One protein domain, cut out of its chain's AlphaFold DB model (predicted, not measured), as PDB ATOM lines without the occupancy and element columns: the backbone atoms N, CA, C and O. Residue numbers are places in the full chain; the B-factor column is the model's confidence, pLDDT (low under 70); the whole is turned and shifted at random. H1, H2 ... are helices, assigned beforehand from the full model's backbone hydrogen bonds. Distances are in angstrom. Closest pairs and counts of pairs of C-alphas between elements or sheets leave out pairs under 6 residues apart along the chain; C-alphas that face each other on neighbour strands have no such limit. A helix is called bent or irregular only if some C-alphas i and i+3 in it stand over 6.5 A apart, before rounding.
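Overview. This is residues 44 to 138 of the 138 residues of an uncharacterized protein of bioreactor metagenome (UniProt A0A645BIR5). An elongated helical body with H2 running along much of its length: H1 folds back beside it as a helical hairpin, and H4 runs opposite ways beside H2's residues 71 to 75. The short H5, after H4, packs on H2 and H1 toward one end, while H3 crosses H4 toward the other, where the long unnamed link of residues 97 to 112 loops from H3 to H4. The printed part has 95 residues with five named helices, H1 to H5 in order, and no named strand; the class is all helix. It is compact, with a radius of gyration of the C-alphas of 14.1 A, and spans 43 by 25 by 20 A.

Along the chain. H1, residues 47 to 58, begins at C-alpha 47 (51.892, -29.469, -31.995) and measures 16.5 A from first to last C-alpha. H2, residues 62 to 79, measures 24.6 A; it has a kink of 45 degrees near residue 72 and is irregular, with C-alphas 71 and 74 7.2 A apart. H3, residues 83 to 96, measures 20.2 A. H4, residues 113 to 131, is the longest by residues and measures 27.1 A, from C-alpha 113 (37.472, -27.175, -9.313). H5, residues 133 to 137, measures 7.3 A and ends at C-alpha 137 (47.774, -42.451, -42.119).

Arrangement. H2 is the hub, touching the four other helices. H1 and H2 form a helical hairpin and touch at a shallow tilt of 31 degrees, opposite ways; their closest C-alphas are those of Val 53 and Ala 65, 4.7 A apart. H2 touches H4 with residues 71 to 75 alone, at a shallow tilt of 18 degrees, opposite ways; the closest C-alphas, of Val 75 and Leu 122, are 6.0 A apart. H2 touches H5 with residues 64 to 68 alone, the closest C-alphas being those of Gln 64 and Tyr 136, 5.7 A apart. H2 and H3 only just touch, with 3 pairs of C-alphas within 8 A, and touch only at the corner by their link; the closest C-alphas are those of Thr 79 and Asn 86, 4.5 A apart. H3 and H4 touch at a steep tilt of 59 degrees, the same way; the closest C-alphas, of Tyr 93 and Ile 123, are 5.7 A apart. H1 and H5 only just touch, with 3 pairs of C-alphas within 8 A, the closest those of Asn 52 and Ile 133 at 7.4 A. H4 and H5 meet only through their link. H3 is apart from H1 and from H5. In H1, H3 and H4 every O i to N i+4 pair is within hydrogen-bond range; in H2 12 of 14 are, and in H5 0 of 1, beside 2 of 2 O i to N i+3 pairs.

Size, cuts and confidence. The C-alphas farthest apart are those of Gln 108 and Lys 138, 43.4 A. The link from H3 to H4 is long, with 16 residues; the other three are tight. The printed part has no cut and ends at the chain's last residue, 138. The mean pLDDT of the printed part is 94.7, and no printed residue is under 70.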
ATOM      1  N   SER A  44      49.071 -22.669 -30.371       86.50
ATOM      2  CA  SER A  44      49.635 -22.476 -29.021       86.50
ATOM      3  C   SER A  44      50.174 -23.765 -28.378       86.50
ATOM      4  O   SER A  44      50.922 -23.693 -27.407       86.50
ATOM      5  N   GLY A  45      49.779 -24.935 -28.885       90.81
ATOM      6  CA  GLY A  45      50.172 -26.263 -28.407       90.81
ATOM      7  C   GLY A  45      49.482 -27.353 -29.227       90.81
ATOM      8  O   GLY A  45      48.989 -27.056 -30.317       90.81
ATOM      9  N   MET A  46      49.450 -28.596 -28.726       94.56
ATOM     10  CA  MET A  46      48.996 -29.767 -29.501       94.56
ATOM     11  C   MET A  46      49.754 -29.892 -30.838       94.56
ATOM     12  O   MET A  46      49.153 -30.062 -31.903       94.56
ATOM     13  N   PHE A  47      51.077 -29.704 -30.802       94.25
ATOM     14  CA  PHE A  47      51.892 -29.469 -31.995       94.25
ATOM     15  C   PHE A  47      51.812 -30.632 -32.981       94.25
ATOM     16  O   PHE A  47      51.589 -30.421 -34.169       94.25
ATOM     17  N   GLU A  48      51.913 -31.859 -32.485       96.12
ATOM     18  CA  GLU A  48      51.858 -33.089 -33.267       96.12
ATOM     19  C   GLU A  48      50.518 -33.231 -33.982       96.12
ATOM     20  O   GLU A  48      50.488 -33.612 -35.152       96.12
ATOM     21  N   LEU A  49      49.419 -32.866 -33.318       97.25
ATOM     22  CA  LEU A  49      48.083 -32.884 -33.904       97.25
ATOM     23  C   LEU A  49      47.979 -31.871 -35.052       97.25
ATOM     24  O   LEU A  49      47.654 -32.253 -36.175       97.25
ATOM     25  N   PHE A  50      48.335 -30.601 -34.824       96.00
ATOM     26  CA  PHE A  50      48.291 -29.578 -35.878       96.00
ATOM     27  C   PHE A  50      49.238 -29.880 -37.047       96.00
ATOM     28  O   PHE A  50      48.862 -29.687 -38.206       96.00
ATOM     29  N   VAL A  51      50.444 -30.385 -36.767       96.19
ATOM     30  CA  VAL A  51      51.408 -30.806 -37.794       96.19
ATOM     31  C   VAL A  51      50.848 -31.962 -38.620       96.19
ATOM     32  O   VAL A  51      51.013 -31.967 -39.838       96.19
ATOM     33  N   ASN A  52      50.160 -32.925 -38.004       97.94
ATOM     34  CA  ASN A  52      49.550 -34.026 -38.745       97.94
ATOM     35  C   ASN A  52      48.334 -33.584 -39.556       97.94
ATOM     36  O   ASN A  52      48.222 -34.009 -40.701       97.94
ATOM     37  N   VAL A  53      47.495 -32.674 -39.053       97.31
ATOM     38  CA  VAL A  53      46.429 -32.060 -39.867       97.31
ATOM     39  C   VAL A  53      47.025 -31.379 -41.104       97.31
ATOM     40  O   VAL A  53      46.553 -31.614 -42.215       97.31
ATOM     41  N   TYR A  54      48.090 -30.586 -40.934       96.44
ATOM     42  CA  TYR A  54      48.805 -29.951 -42.047       96.44
ATOM     43  C   TYR A  54      49.335 -30.990 -43.048       96.44
ATOM     44  O   TYR A  54      49.061 -30.911 -44.244       96.44
ATOM     45  N   ARG A  55      50.066 -32.002 -42.565       97.62
ATOM     46  CA  ARG A  55      50.676 -33.031 -43.418       97.62
ATOM     47  C   ARG A  55      49.632 -33.866 -44.157       97.62
ATOM     48  O   ARG A  55      49.797 -34.083 -45.351       97.62
ATOM     49  N   LEU A  56      48.570 -34.309 -43.481       98.44
ATOM     50  CA  LEU A  56      47.469 -35.056 -44.097       98.44
ATOM     51  C   LEU A  56      46.826 -34.228 -45.211       98.44
ATOM     52  O   LEU A  56      46.666 -34.720 -46.326       98.44
ATOM     53  N   TYR A  57      46.526 -32.956 -44.935       97.81
ATOM     54  CA  TYR A  57      45.936 -32.058 -45.921       97.81
ATOM     55  C   TYR A  57      46.830 -31.922 -47.165       97.81
ATOM     56  O   TYR A  57      46.378 -32.165 -48.283       97.81
ATOM     57  N   HIS A  58      48.118 -31.615 -46.977       96.69
ATOM     58  CA  HIS A  58      49.064 -31.432 -48.085       96.69
ATOM     59  C   HIS A  58      49.467 -32.737 -48.790       96.69
ATOM     60  O   HIS A  58      49.943 -32.688 -49.920       96.69
ATOM     61  N   ALA A  59      49.224 -33.898 -48.178       98.00
ATOM     62  CA  ALA A  59      49.346 -35.209 -48.817       98.00
ATOM     63  C   ALA A  59      48.095 -35.610 -49.631       98.00
ATOM     64  O   ALA A  59      47.991 -36.752 -50.070       98.00
ATOM     65  N   GLY A  60      47.115 -34.711 -49.796       97.75
ATOM     66  CA  GLY A  60      45.854 -34.988 -50.495       97.75
ATOM     67  C   GLY A  60      44.831 -35.774 -49.664       97.75
ATOM     68  O   GLY A  60      43.736 -36.064 -50.143       97.75
ATOM     69  N   ARG A  61      45.132 -36.078 -48.396       98.25
ATOM     70  CA  ARG A  61      44.263 -36.809 -47.458       98.25
ATOM     71  C   ARG A  61      43.337 -35.853 -46.702       98.25
ATOM     72  O   ARG A  61      43.300 -35.824 -45.471       98.25
ATOM     73  N   ARG A  62      42.597 -35.022 -47.444       97.38
ATOM     74  CA  ARG A  62      41.764 -33.947 -46.874       97.38
ATOM     75  C   ARG A  62      40.707 -34.471 -45.896       97.38
ATOM     76  O   ARG A  62      40.482 -33.836 -44.871       97.38
ATOM     77  N   ASN A  63      40.093 -35.621 -46.175       98.00
ATOM     78  CA  ASN A  63      39.066 -36.201 -45.300       98.00
ATOM     79  C   ASN A  63      39.649 -36.641 -43.951       98.00
ATOM     80  O   ASN A  63      39.088 -36.305 -42.914       98.00
ATOM     81  N   GLN A  64      40.808 -37.302 -43.945       98.50
ATOM     82  CA  GLN A  64      41.502 -37.676 -42.711       98.50
ATOM     83  C   GLN A  64      42.000 -36.442 -41.948       98.50
ATOM     84  O   GLN A  64      41.910 -36.390 -40.723       98.50
ATOM     85  N   ALA A  65      42.480 -35.416 -42.661       98.12
ATOM     86  CA  ALA A  65      42.840 -34.140 -42.047       98.12
ATOM     87  C   ALA A  65      41.631 -33.492 -41.356       98.12
ATOM     88  O   ALA A  65      41.759 -33.001 -40.236       98.12
ATOM     89  N   MET A  66      40.460 -33.508 -42.006       97.69
ATOM     90  CA  MET A  66      39.203 -33.026 -41.430       97.69
ATOM     91  C   MET A  66      38.796 -33.821 -40.196       97.69
ATOM     92  O   MET A  66      38.425 -33.214 -39.198       97.69
ATOM     93  N   GLU A  67      38.872 -35.148 -40.249       98.19
ATOM     94  CA  GLU A  67      38.512 -36.013 -39.128       98.19
ATOM     95  C   GLU A  67      39.388 -35.733 -37.901       98.19
ATOM     96  O   GLU A  67      38.868 -35.474 -36.814       98.19
ATOM     97  N   LEU A  68      40.715 -35.684 -38.085       98.44
ATOM     98  CA  LEU A  68      41.652 -35.341 -37.016       98.44
ATOM     99  C   LEU A  68      41.387 -33.929 -36.480       98.44
ATOM    100  O   LEU A  68      41.298 -33.725 -35.270       98.44
ATOM    101  N   PHE A  69      41.204 -32.955 -37.376       97.19
ATOM    102  CA  PHE A  69      40.902 -31.576 -37.006       97.19
ATOM    103  C   PHE A  69      39.595 -31.457 -36.206       97.19
ATOM    104  O   PHE A  69      39.545 -30.725 -35.219       97.19
ATOM    105  N   PHE A  70      38.547 -32.190 -36.585       97.12
ATOM    106  CA  PHE A  70      37.272 -32.206 -35.866       97.12
ATOM    107  C   PHE A  70      37.408 -32.836 -34.485       97.12
ATOM    108  O   PHE A  70      36.849 -32.301 -33.527       97.12
ATOM    109  N   GLY A  71      38.227 -33.882 -34.356       97.69
ATOM    110  CA  GLY A  71      38.621 -34.419 -33.056       97.69
ATOM    111  C   GLY A  71      39.269 -33.363 -32.155       97.69
ATOM    112  O   GLY A  71      39.061 -33.365 -30.954       97.69
ATOM    113  N   MET A  72      39.993 -32.385 -32.700       96.81
ATOM    114  CA  MET A  72      40.629 -31.333 -31.892       96.81
ATOM    115  C   MET A  72      39.658 -30.232 -31.430       96.81
ATOM    116  O   MET A  72      39.983 -29.474 -30.512       96.81
ATOM    117  N   LEU A  73      38.483 -30.097 -32.059       94.81
ATOM    118  CA  LEU A  73      37.578 -28.963 -31.835       94.81
ATOM    119  C   LEU A  73      37.108 -28.779 -30.384       94.81
ATOM    120  O   LEU A  73      37.030 -27.619 -29.979       94.81
ATOM    121  N   PRO A  74      36.834 -29.823 -29.577       96.12
ATOM    122  CA  PRO A  74      36.477 -29.640 -28.170       96.12
ATOM    123  C   PRO A  74      37.563 -28.898 -27.379       96.12
ATOM    124  O   PRO A  74      37.274 -27.931 -26.673       96.12
ATOM    125  N   VAL A  75      38.829 -29.282 -27.575       96.44
ATOM    126  CA  VAL A  75      39.984 -28.659 -26.911       96.44
ATOM    127  C   VAL A  75      40.202 -27.239 -27.428       96.44
ATOM    128  O   VAL A  75      40.403 -26.303 -26.650       96.44
ATOM    129  N   ILE A  76      40.113 -27.042 -28.748       94.19
ATOM    130  CA  ILE A  76      40.208 -25.709 -29.349       94.19
ATOM    131  C   ILE A  76      39.111 -24.811 -28.770       94.19
ATOM    132  O   ILE A  76      39.422 -23.757 -28.233       94.19
ATOM    133  N   SER A  77      37.849 -25.233 -28.810       92.94
ATOM    134  CA  SER A  77      36.706 -24.462 -28.314       92.94
ATOM    135  C   SER A  77      36.888 -24.048 -26.852       92.94
ATOM    136  O   SER A  77      36.825 -22.858 -26.535       92.94
ATOM    137  N   PHE A  78      37.229 -25.002 -25.979       93.75
ATOM    138  CA  PHE A  78      37.457 -24.735 -24.560       93.75
ATOM    139  C   PHE A  78      38.571 -23.708 -24.342       93.75
ATOM    140  O   PHE A  78      38.384 -22.724 -23.628       93.75
ATOM    141  N   THR A  79      39.714 -23.882 -25.005       92.38
ATOM    142  CA  THR A  79      40.870 -22.992 -24.832       92.38
ATOM    143  C   THR A  79      40.683 -21.605 -25.444       92.38
ATOM    144  O   THR A  79      41.529 -20.740 -25.227       92.38
ATOM    145  N   ARG A  80      39.610 -21.354 -26.205       89.44
ATOM    146  CA  ARG A  80      39.324 -20.046 -26.822       89.44
ATOM    147  C   ARG A  80      38.443 -19.121 -25.991       89.44
ATOM    148  O   ARG A  80      38.229 -17.988 -26.417       89.44
ATOM    149  N   GLN A  81      37.980 -19.546 -24.816       89.69
ATOM    150  CA  GLN A  81      37.175 -18.679 -23.946       89.69
ATOM    151  C   GLN A  81      37.955 -17.430 -23.497       89.69
ATOM    152  O   GLN A  81      37.380 -16.350 -23.389       89.69
ATOM    153  N   SER A  82      39.273 -17.543 -23.285       88.94
ATOM    154  CA  SER A  82      40.147 -16.393 -23.028       88.94
ATOM    155  C   SER A  82      41.617 -16.692 -23.352       88.94
ATOM    156  O   SER A  82      42.053 -17.842 -23.366       88.94
ATOM    157  N   GLN A  83      42.412 -15.643 -23.590       88.31
ATOM    158  CA  GLN A  83      43.851 -15.783 -23.852       88.31
ATOM    159  C   GLN A  83      44.647 -16.326 -22.643       88.31
ATOM    160  O   GLN A  83      45.523 -17.167 -22.861       88.31
ATOM    161  N   PRO A  84      44.374 -15.912 -21.385       90.75
ATOM    162  CA  PRO A  84      45.028 -16.505 -20.217       90.75
ATOM    163  C   PRO A  84      44.705 -17.996 -20.052       90.75
ATOM    164  O   PRO A  84      45.621 -18.791 -19.838       90.75
ATOM    165  N   LEU A  85      43.438 -18.390 -20.251       91.06
ATOM    166  CA  LEU A  85      43.027 -19.799 -20.259       91.06
ATOM    167  C   LEU A  85      43.790 -20.583 -21.327       91.06
ATOM    168  O   LEU A  85      44.338 -21.641 -21.029       91.06
ATOM    169  N   ASN A  86      43.865 -20.050 -22.552       92.56
ATOM    170  CA  ASN A  86      44.577 -20.691 -23.653       92.56
ATOM    171  C   ASN A  86      46.021 -21.032 -23.268       92.56
ATOM    172  O   ASN A  86      46.453 -22.170 -23.431       92.56
ATOM    173  N   ARG A  87      46.762 -20.057 -22.732       91.94
ATOM    174  CA  ARG A  87      48.163 -20.255 -22.337       91.94
ATOM    175  C   ARG A  87      48.303 -21.249 -21.193       91.94
ATOM    176  O   ARG A  87      49.191 -22.095 -21.235       91.94
ATOM    177  N   TYR A  88      47.459 -21.137 -20.171       93.94
ATOM    178  CA  TYR A  88      47.560 -21.988 -18.990       93.94
ATOM    179  C   TYR A  88      47.186 -23.437 -19.285       93.94
ATOM    180  O   TYR A  88      47.941 -24.338 -18.930       93.94
ATOM    181  N   PHE A  89      46.106 -23.665 -20.035       95.50
ATOM    182  CA  PHE A  89      45.722 -25.001 -20.483       95.50
ATOM    183  C   PHE A  89      46.861 -25.693 -21.239       95.50
ATOM    184  O   PHE A  89      47.198 -26.832 -20.935       95.50
ATOM    185  N   HIS A  90      47.508 -25.007 -22.191       95.44
ATOM    186  CA  HIS A  90      48.601 -25.620 -22.949       95.44
ATOM    187  C   HIS A  90      49.853 -25.873 -22.092       95.44
ATOM    188  O   HIS A  90      50.591 -26.812 -22.373       95.44
ATOM    189  N   LYS A  91      50.079 -25.112 -21.011       95.38
ATOM    190  CA  LYS A  91      51.117 -25.447 -20.020       95.38
ATOM    191  C   LYS A  91      50.778 -26.711 -19.235       95.38
ATOM    192  O   LYS A  91      51.663 -27.534 -19.037       95.38
ATOM    193  N   LEU A  92      49.523 -26.872 -18.811       95.75
ATOM    194  CA  LEU A  92      49.055 -28.097 -18.152       95.75
ATOM    195  C   LEU A  92      49.176 -29.305 -19.088       95.75
ATOM    196  O   LEU A  92      49.703 -30.335 -18.679       95.75
ATOM    197  N   TYR A  93      48.779 -29.149 -20.355       97.44
ATOM    198  CA  TYR A  93      48.963 -30.157 -21.402       97.44
ATOM    199  C   TYR A  93      50.434 -30.576 -21.530       97.44
ATOM    200  O   TYR A  93      50.743 -31.756 -21.408       97.44
ATOM    201  N   LEU A  94      51.354 -29.616 -21.694       97.00
ATOM    202  CA  LEU A  94      52.791 -29.896 -21.833       97.00
ATOM    203  C   LEU A  94      53.417 -30.467 -20.555       97.00
ATOM    204  O   LEU A  94      54.366 -31.242 -20.638       97.00
ATOM    205  N   LYS A  95      52.890 -30.120 -19.373       97.12
ATOM    206  CA  LYS A  95      53.288 -30.756 -18.112       97.12
ATOM    207  C   LYS A  95      52.858 -32.220 -18.078       97.12
ATOM    208  O   LYS A  95      53.663 -33.086 -17.755       97.12
ATOM    209  N   LYS A  96      51.600 -32.502 -18.422       97.00
ATOM    210  CA  LYS A  96      51.057 -33.867 -18.434       97.00
ATOM    211  C   LYS A  96      51.728 -34.746 -19.489       97.00
ATOM    212  O   LYS A  96      51.901 -35.934 -19.260       97.00
ATOM    213  N   ASP A  97      52.169 -34.144 -20.589       95.19
ATOM    214  CA  ASP A  97      52.973 -34.803 -21.619       95.19
ATOM    215  C   ASP A  97      54.453 -35.016 -21.232       95.19
ATOM    216  O   ASP A  97      55.214 -35.648 -21.958       95.19
ATOM    217  N   GLY A  98      54.896 -34.477 -20.093       96.12
ATOM    218  CA  GLY A  98      56.276 -34.605 -19.619       96.12
ATOM    219  C   GLY A  98      57.280 -33.656 -20.282       96.12
ATOM    220  O   GLY A  98      58.466 -33.712 -19.963       96.12
ATOM    221  N   VAL A  99      56.834 -32.750 -21.158       95.88
ATOM    222  CA  VAL A  99      57.686 -31.713 -21.769       95.88
ATOM    223  C   VAL A  99      58.061 -30.644 -20.744       95.88
ATOM    224  O   VAL A  99      59.191 -30.159 -20.729       95.88
ATOM    225  N   PHE A 100      57.119 -30.263 -19.879       96.81
ATOM    226  CA  PHE A 100      57.362 -29.331 -18.779       96.81
ATOM    227  C   PHE A 100      57.367 -30.050 -17.435       96.81
ATOM    228  O   PHE A 100      56.522 -30.896 -17.164       96.81
ATOM    229  N   THR A 101      58.263 -29.638 -16.541       97.31
ATOM    230  CA  THR A 101      58.224 -30.070 -15.138       97.31
ATOM    231  C   THR A 101      57.027 -29.457 -14.406       97.31
ATOM    232  O   THR A 101      56.353 -30.133 -13.633       97.31
ATOM    233  N   ASP A 102      56.710 -28.187 -14.699       93.94
ATOM    234  CA  ASP A 102      55.640 -27.434 -14.045       93.94
ATOM    235  C   ASP A 102      54.866 -26.515 -14.994       93.94
ATOM    236  O   ASP A 102      55.360 -26.085 -16.034       93.94
ATOM    237  N   ALA A 103      53.638 -26.163 -14.595       92.19
ATOM    238  CA  ALA A 103      52.717 -25.331 -15.369       92.19
ATOM    239  C   ALA A 103      52.569 -23.905 -14.799       92.19
ATOM    240  O   ALA A 103      51.500 -23.306 -14.877       92.19
ATOM    241  N   VAL A 104      53.631 -23.330 -14.225       90.56
ATOM    242  CA  VAL A 104      53.574 -22.007 -13.572       90.56
ATOM    243  C   VAL A 104      53.174 -20.908 -14.566       90.56
ATOM    244  O   VAL A 104      53.772 -20.763 -15.638       90.56
ATOM    245  N   SER A 105      52.190 -20.080 -14.205       87.94
ATOM    246  CA  SER A 105      51.801 -18.872 -14.944       87.94
ATOM    247  C   SER A 105      52.016 -17.621 -14.097       87.94
ATOM    248  O   SER A 105      51.652 -17.592 -12.929       87.94
ATOM    249  N   ARG A 106      52.606 -16.579 -14.698       88.94
ATOM    250  CA  ARG A 106      52.759 -15.259 -14.055       88.94
ATOM    251  C   ARG A 106      51.448 -14.473 -14.035       88.94
ATOM    252  O   ARG A 106      51.265 -13.601 -13.198       88.94
ATOM    253  N   GLU A 107      50.570 -14.749 -14.991       82.50
ATOM    254  CA  GLU A 107      49.232 -14.169 -15.037       82.50
ATOM    255  C   GLU A 107      48.327 -14.934 -14.074       82.50
ATOM    256  O   GLU A 107      48.394 -16.165 -14.028       82.50
ATOM    257  N   GLN A 108      47.452 -14.222 -13.359       75.31
ATOM    258  CA  GLN A 108      46.374 -14.873 -12.624       75.31
ATOM    259  C   GLN A 108      45.423 -15.534 -13.620       75.31
ATOM    260  O   GLN A 108      44.852 -14.880 -14.492       75.31
ATOM    261  N   VAL A 109      45.274 -16.845 -13.485       77.00
ATOM    262  CA  VAL A 109      44.325 -17.641 -14.256       77.00
ATOM    263  C   VAL A 109      43.408 -18.291 -13.242       77.00
ATOM    264  O   VAL A 109      43.865 -19.047 -12.390       77.00
ATOM    265  N   PHE A 110      42.126 -17.947 -13.297       75.94
ATOM    266  CA  PHE A 110      41.146 -18.508 -12.382       75.94
ATOM    267  C   PHE A 110      40.663 -19.855 -12.918       75.94
ATOM    268  O   PHE A 110      39.988 -19.904 -13.945       75.94
ATOM    269  N   PHE A 111      41.042 -20.933 -12.234       85.69
ATOM    270  CA  PHE A 111      40.472 -22.267 -12.392       85.69
ATOM    271  C   PHE A 111      39.793 -22.618 -11.072       85.69
ATOM    272  O   PHE A 111      40.473 -22.789 -10.061       85.69
ATOM    273  N   ASP A 112      38.467 -22.702 -11.077       89.69
ATOM    274  CA  ASP A 112      37.761 -23.414 -10.016       89.69
ATOM    275  C   ASP A 112      37.911 -24.933 -10.211       89.69
ATOM    276  O   ASP A 112      38.495 -25.411 -11.191       89.69
ATOM    277  N   GLU A 113      37.391 -25.712  -9.265       93.44
ATOM    278  CA  GLU A 113      37.472 -27.175  -9.313       93.44
ATOM    279  C   GLU A 113      36.830 -27.769 -10.578       93.44
ATOM    280  O   GLU A 113      37.310 -28.772 -11.113       93.44
ATOM    281  N   TYR A 114      35.784 -27.126 -11.105       94.56
ATOM    282  CA  TYR A 114      35.090 -27.570 -12.308       94.56
ATOM    283  C   TYR A 114      35.918 -27.305 -13.566       94.56
ATOM    284  O   TYR A 114      36.049 -28.201 -14.402       94.56
ATOM    285  N   HIS A 115      36.514 -26.115 -13.688       92.25
ATOM    286  CA  HIS A 115      37.427 -25.772 -14.778       92.25
ATOM    287  C   HIS A 115      38.653 -26.671 -14.781       92.25
ATOM    288  O   HIS A 115      39.053 -27.129 -15.850       92.25
ATOM    289  N   GLN A 116      39.231 -26.945 -13.608       93.94
ATOM    290  CA  GLN A 116      40.392 -27.821 -13.497       93.94
ATOM    291  C   GLN A 116      40.051 -29.245 -13.934       93.94
ATOM    292  O   GLN A 116      40.697 -29.761 -14.842       93.94
ATOM    293  N   ARG A 117      38.982 -29.836 -13.387       96.94
ATOM    294  CA  ARG A 117      38.550 -31.187 -13.769       96.94
ATOM    295  C   ARG A 117      38.267 -31.296 -15.267       96.94
ATOM    296  O   ARG A 117      38.749 -32.215 -15.919       96.94
ATOM    297  N   TYR A 118      37.524 -30.342 -15.828       96.94
ATOM    298  CA  TYR A 118      37.183 -30.373 -17.250       96.94
ATOM    299  C   TYR A 118      38.405 -30.152 -18.153       96.94
ATOM    300  O   TYR A 118      38.510 -30.754 -19.221       96.94
ATOM    301  N   ALA A 119      39.361 -29.319 -17.729       96.62
ATOM    302  CA  ALA A 119      40.629 -29.177 -18.431       96.62
ATOM    303  C   ALA A 119      41.430 -30.487 -18.414       96.62
ATOM    304  O   ALA A 119      41.957 -30.874 -19.454       96.62
ATOM    305  N   ASP A 120      41.479 -31.183 -17.278       97.56
ATOM    306  CA  ASP A 120      42.172 -32.467 -17.154       97.56
ATOM    307  C   ASP A 120      41.553 -33.539 -18.066       97.56
ATOM    308  O   ASP A 120      42.296 -34.214 -18.787       97.56
ATOM    309  N   ASP A 121      40.216 -33.612 -18.129       98.44
ATOM    310  CA  ASP A 121      39.476 -34.490 -19.049       98.44
ATOM    311  C   ASP A 121      39.833 -34.199 -20.520       98.44
ATOM    312  O   ASP A 121      40.092 -35.112 -21.312       98.44
ATOM    313  N   LEU A 122      39.881 -32.918 -20.902       98.44
ATOM    314  CA  LEU A 122      40.233 -32.497 -22.260       98.44
ATOM    315  C   LEU A 122      41.709 -32.732 -22.596       98.44
ATOM    316  O   LEU A 122      42.021 -33.012 -23.755       98.44
ATOM    317  N   ILE A 123      42.618 -32.637 -21.622       98.44
ATOM    318  CA  ILE A 123      44.032 -32.976 -21.816       98.44
ATOM    319  C   ILE A 123      44.176 -34.482 -22.051       98.44
ATOM    320  O   ILE A 123      44.843 -34.874 -23.008       98.44
ATOM    321  N   ASP A 124      43.519 -35.324 -21.248       98.62
ATOM    322  CA  ASP A 124      43.521 -36.780 -21.461       98.62
ATOM    323  C   ASP A 124      42.950 -37.153 -22.824       98.62
ATOM    324  O   ASP A 124      43.495 -37.999 -23.535       98.62
ATOM    325  N   TYR A 125      41.862 -36.495 -23.215       98.62
ATOM    326  CA  TYR A 125      41.287 -36.650 -24.539       98.62
ATOM    327  C   TYR A 125      42.272 -36.245 -25.651       98.62
ATOM    328  O   TYR A 125      42.455 -37.003 -26.604       98.62
ATOM    329  N   ALA A 126      42.945 -35.096 -25.524       98.38
ATOM    330  CA  ALA A 126      43.916 -34.614 -26.508       98.38
ATOM    331  C   ALA A 126      45.115 -35.561 -26.663       98.38
ATOM    332  O   ALA A 126      45.555 -35.811 -27.786       98.38
ATOM    333  N   LEU A 127      45.635 -36.102 -25.557       98.44
ATOM    334  CA  LEU A 127      46.738 -37.066 -25.570       98.44
ATOM    335  C   LEU A 127      46.311 -38.380 -26.233       98.44
ATOM    336  O   LEU A 127      46.984 -38.839 -27.150       98.44
ATOM    337  N   LYS A 128      45.132 -38.917 -25.889       98.44
ATOM    338  CA  LYS A 128      44.577 -40.100 -26.573       98.44
ATOM    339  C   LYS A 128      44.390 -39.862 -28.071       98.44
ATOM    340  O   LYS A 128      44.685 -40.744 -28.871       98.44
ATOM    341  N   LEU A 129      43.900 -38.686 -28.466       98.56
ATOM    342  CA  LEU A 129      43.753 -38.323 -29.876       98.56
ATOM    343  C   LEU A 129      45.115 -38.267 -30.584       98.56
ATOM    344  O   LEU A 129      45.244 -38.772 -31.698       98.56
ATOM    345  N   ARG A 130      46.136 -37.691 -29.936       98.06
ATOM    346  CA  ARG A 130      47.511 -37.655 -30.455       98.06
ATOM    347  C   ARG A 130      48.065 -39.060 -30.647       98.06
ATOM    348  O   ARG A 130      48.620 -39.353 -31.703       98.06
ATOM    349  N   ASP A 131      47.893 -39.936 -29.671       98.12
ATOM    350  CA  ASP A 131      48.467 -41.280 -29.723       98.12
ATOM    351  C   ASP A 131      47.812 -42.141 -30.825       98.12
ATOM    352  O   ASP A 131      48.423 -43.080 -31.337       98.12
ATOM    353  N   ARG A 132      46.606 -41.763 -31.282       97.88
ATOM    354  CA  ARG A 132      45.900 -42.361 -32.428       97.88
ATOM    355  C   ARG A 132      46.287 -41.784 -33.792       97.88
ATOM    356  O   ARG A 132      45.793 -42.275 -34.805       97.88
ATOM    357  N   ILE A 133      47.192 -40.800 -33.874       98.44
ATOM    358  CA  ILE A 133      47.669 -40.219 -35.147       98.44
ATOM    359  C   ILE A 133      48.016 -41.277 -36.217       98.44
ATOM    360  O   ILE A 133      47.618 -41.079 -37.368       98.44
ATOM    361  N   PRO A 134      48.699 -42.401 -35.906       98.31
ATOM    362  CA  PRO A 134      49.015 -43.419 -36.908       98.31
ATOM    363  C   PRO A 134      47.794 -44.009 -37.631       98.31
ATOM    364  O   PRO A 134      47.928 -44.473 -38.759       98.31
ATOM    365  N   GLU A 135      46.603 -43.996 -37.022       97.81
ATOM    366  CA  GLU A 135      45.367 -44.504 -37.634       97.81
ATOM    367  C   GLU A 135      44.920 -43.664 -38.839       97.81
ATOM    368  O   GLU A 135      44.422 -44.223 -39.810       97.81
ATOM    369  N   TYR A 136      45.176 -42.354 -38.824       97.56
ATOM    370  CA  TYR A 136      44.796 -41.425 -39.897       97.56
ATOM    371  C   TYR A 136      45.678 -41.542 -41.153       97.56
ATOM    372  O   TYR A 136      45.350 -41.000 -42.212       97.56
ATOM    373  N   TRP A 137      46.813 -42.235 -41.036       97.25
ATOM    374  CA  TRP A 137      47.774 -42.451 -42.119       97.25
ATOM    375  C   TRP A 137      47.668 -43.826 -42.780       97.25
ATOM    376  O   TRP A 137      48.328 -44.049 -43.799       97.25
ATOM    377  N   LYS A 138      46.838 -44.718 -42.232       90.75
ATOM    378  CA  LYS A 138      46.467 -45.978 -42.889       90.75
ATOM    379  C   LYS A 138      45.658 -45.692 -44.158       90.75
ATOM    380  O   LYS A 138      45.799 -46.486 -45.106       90.75
TER     381      LYS A 138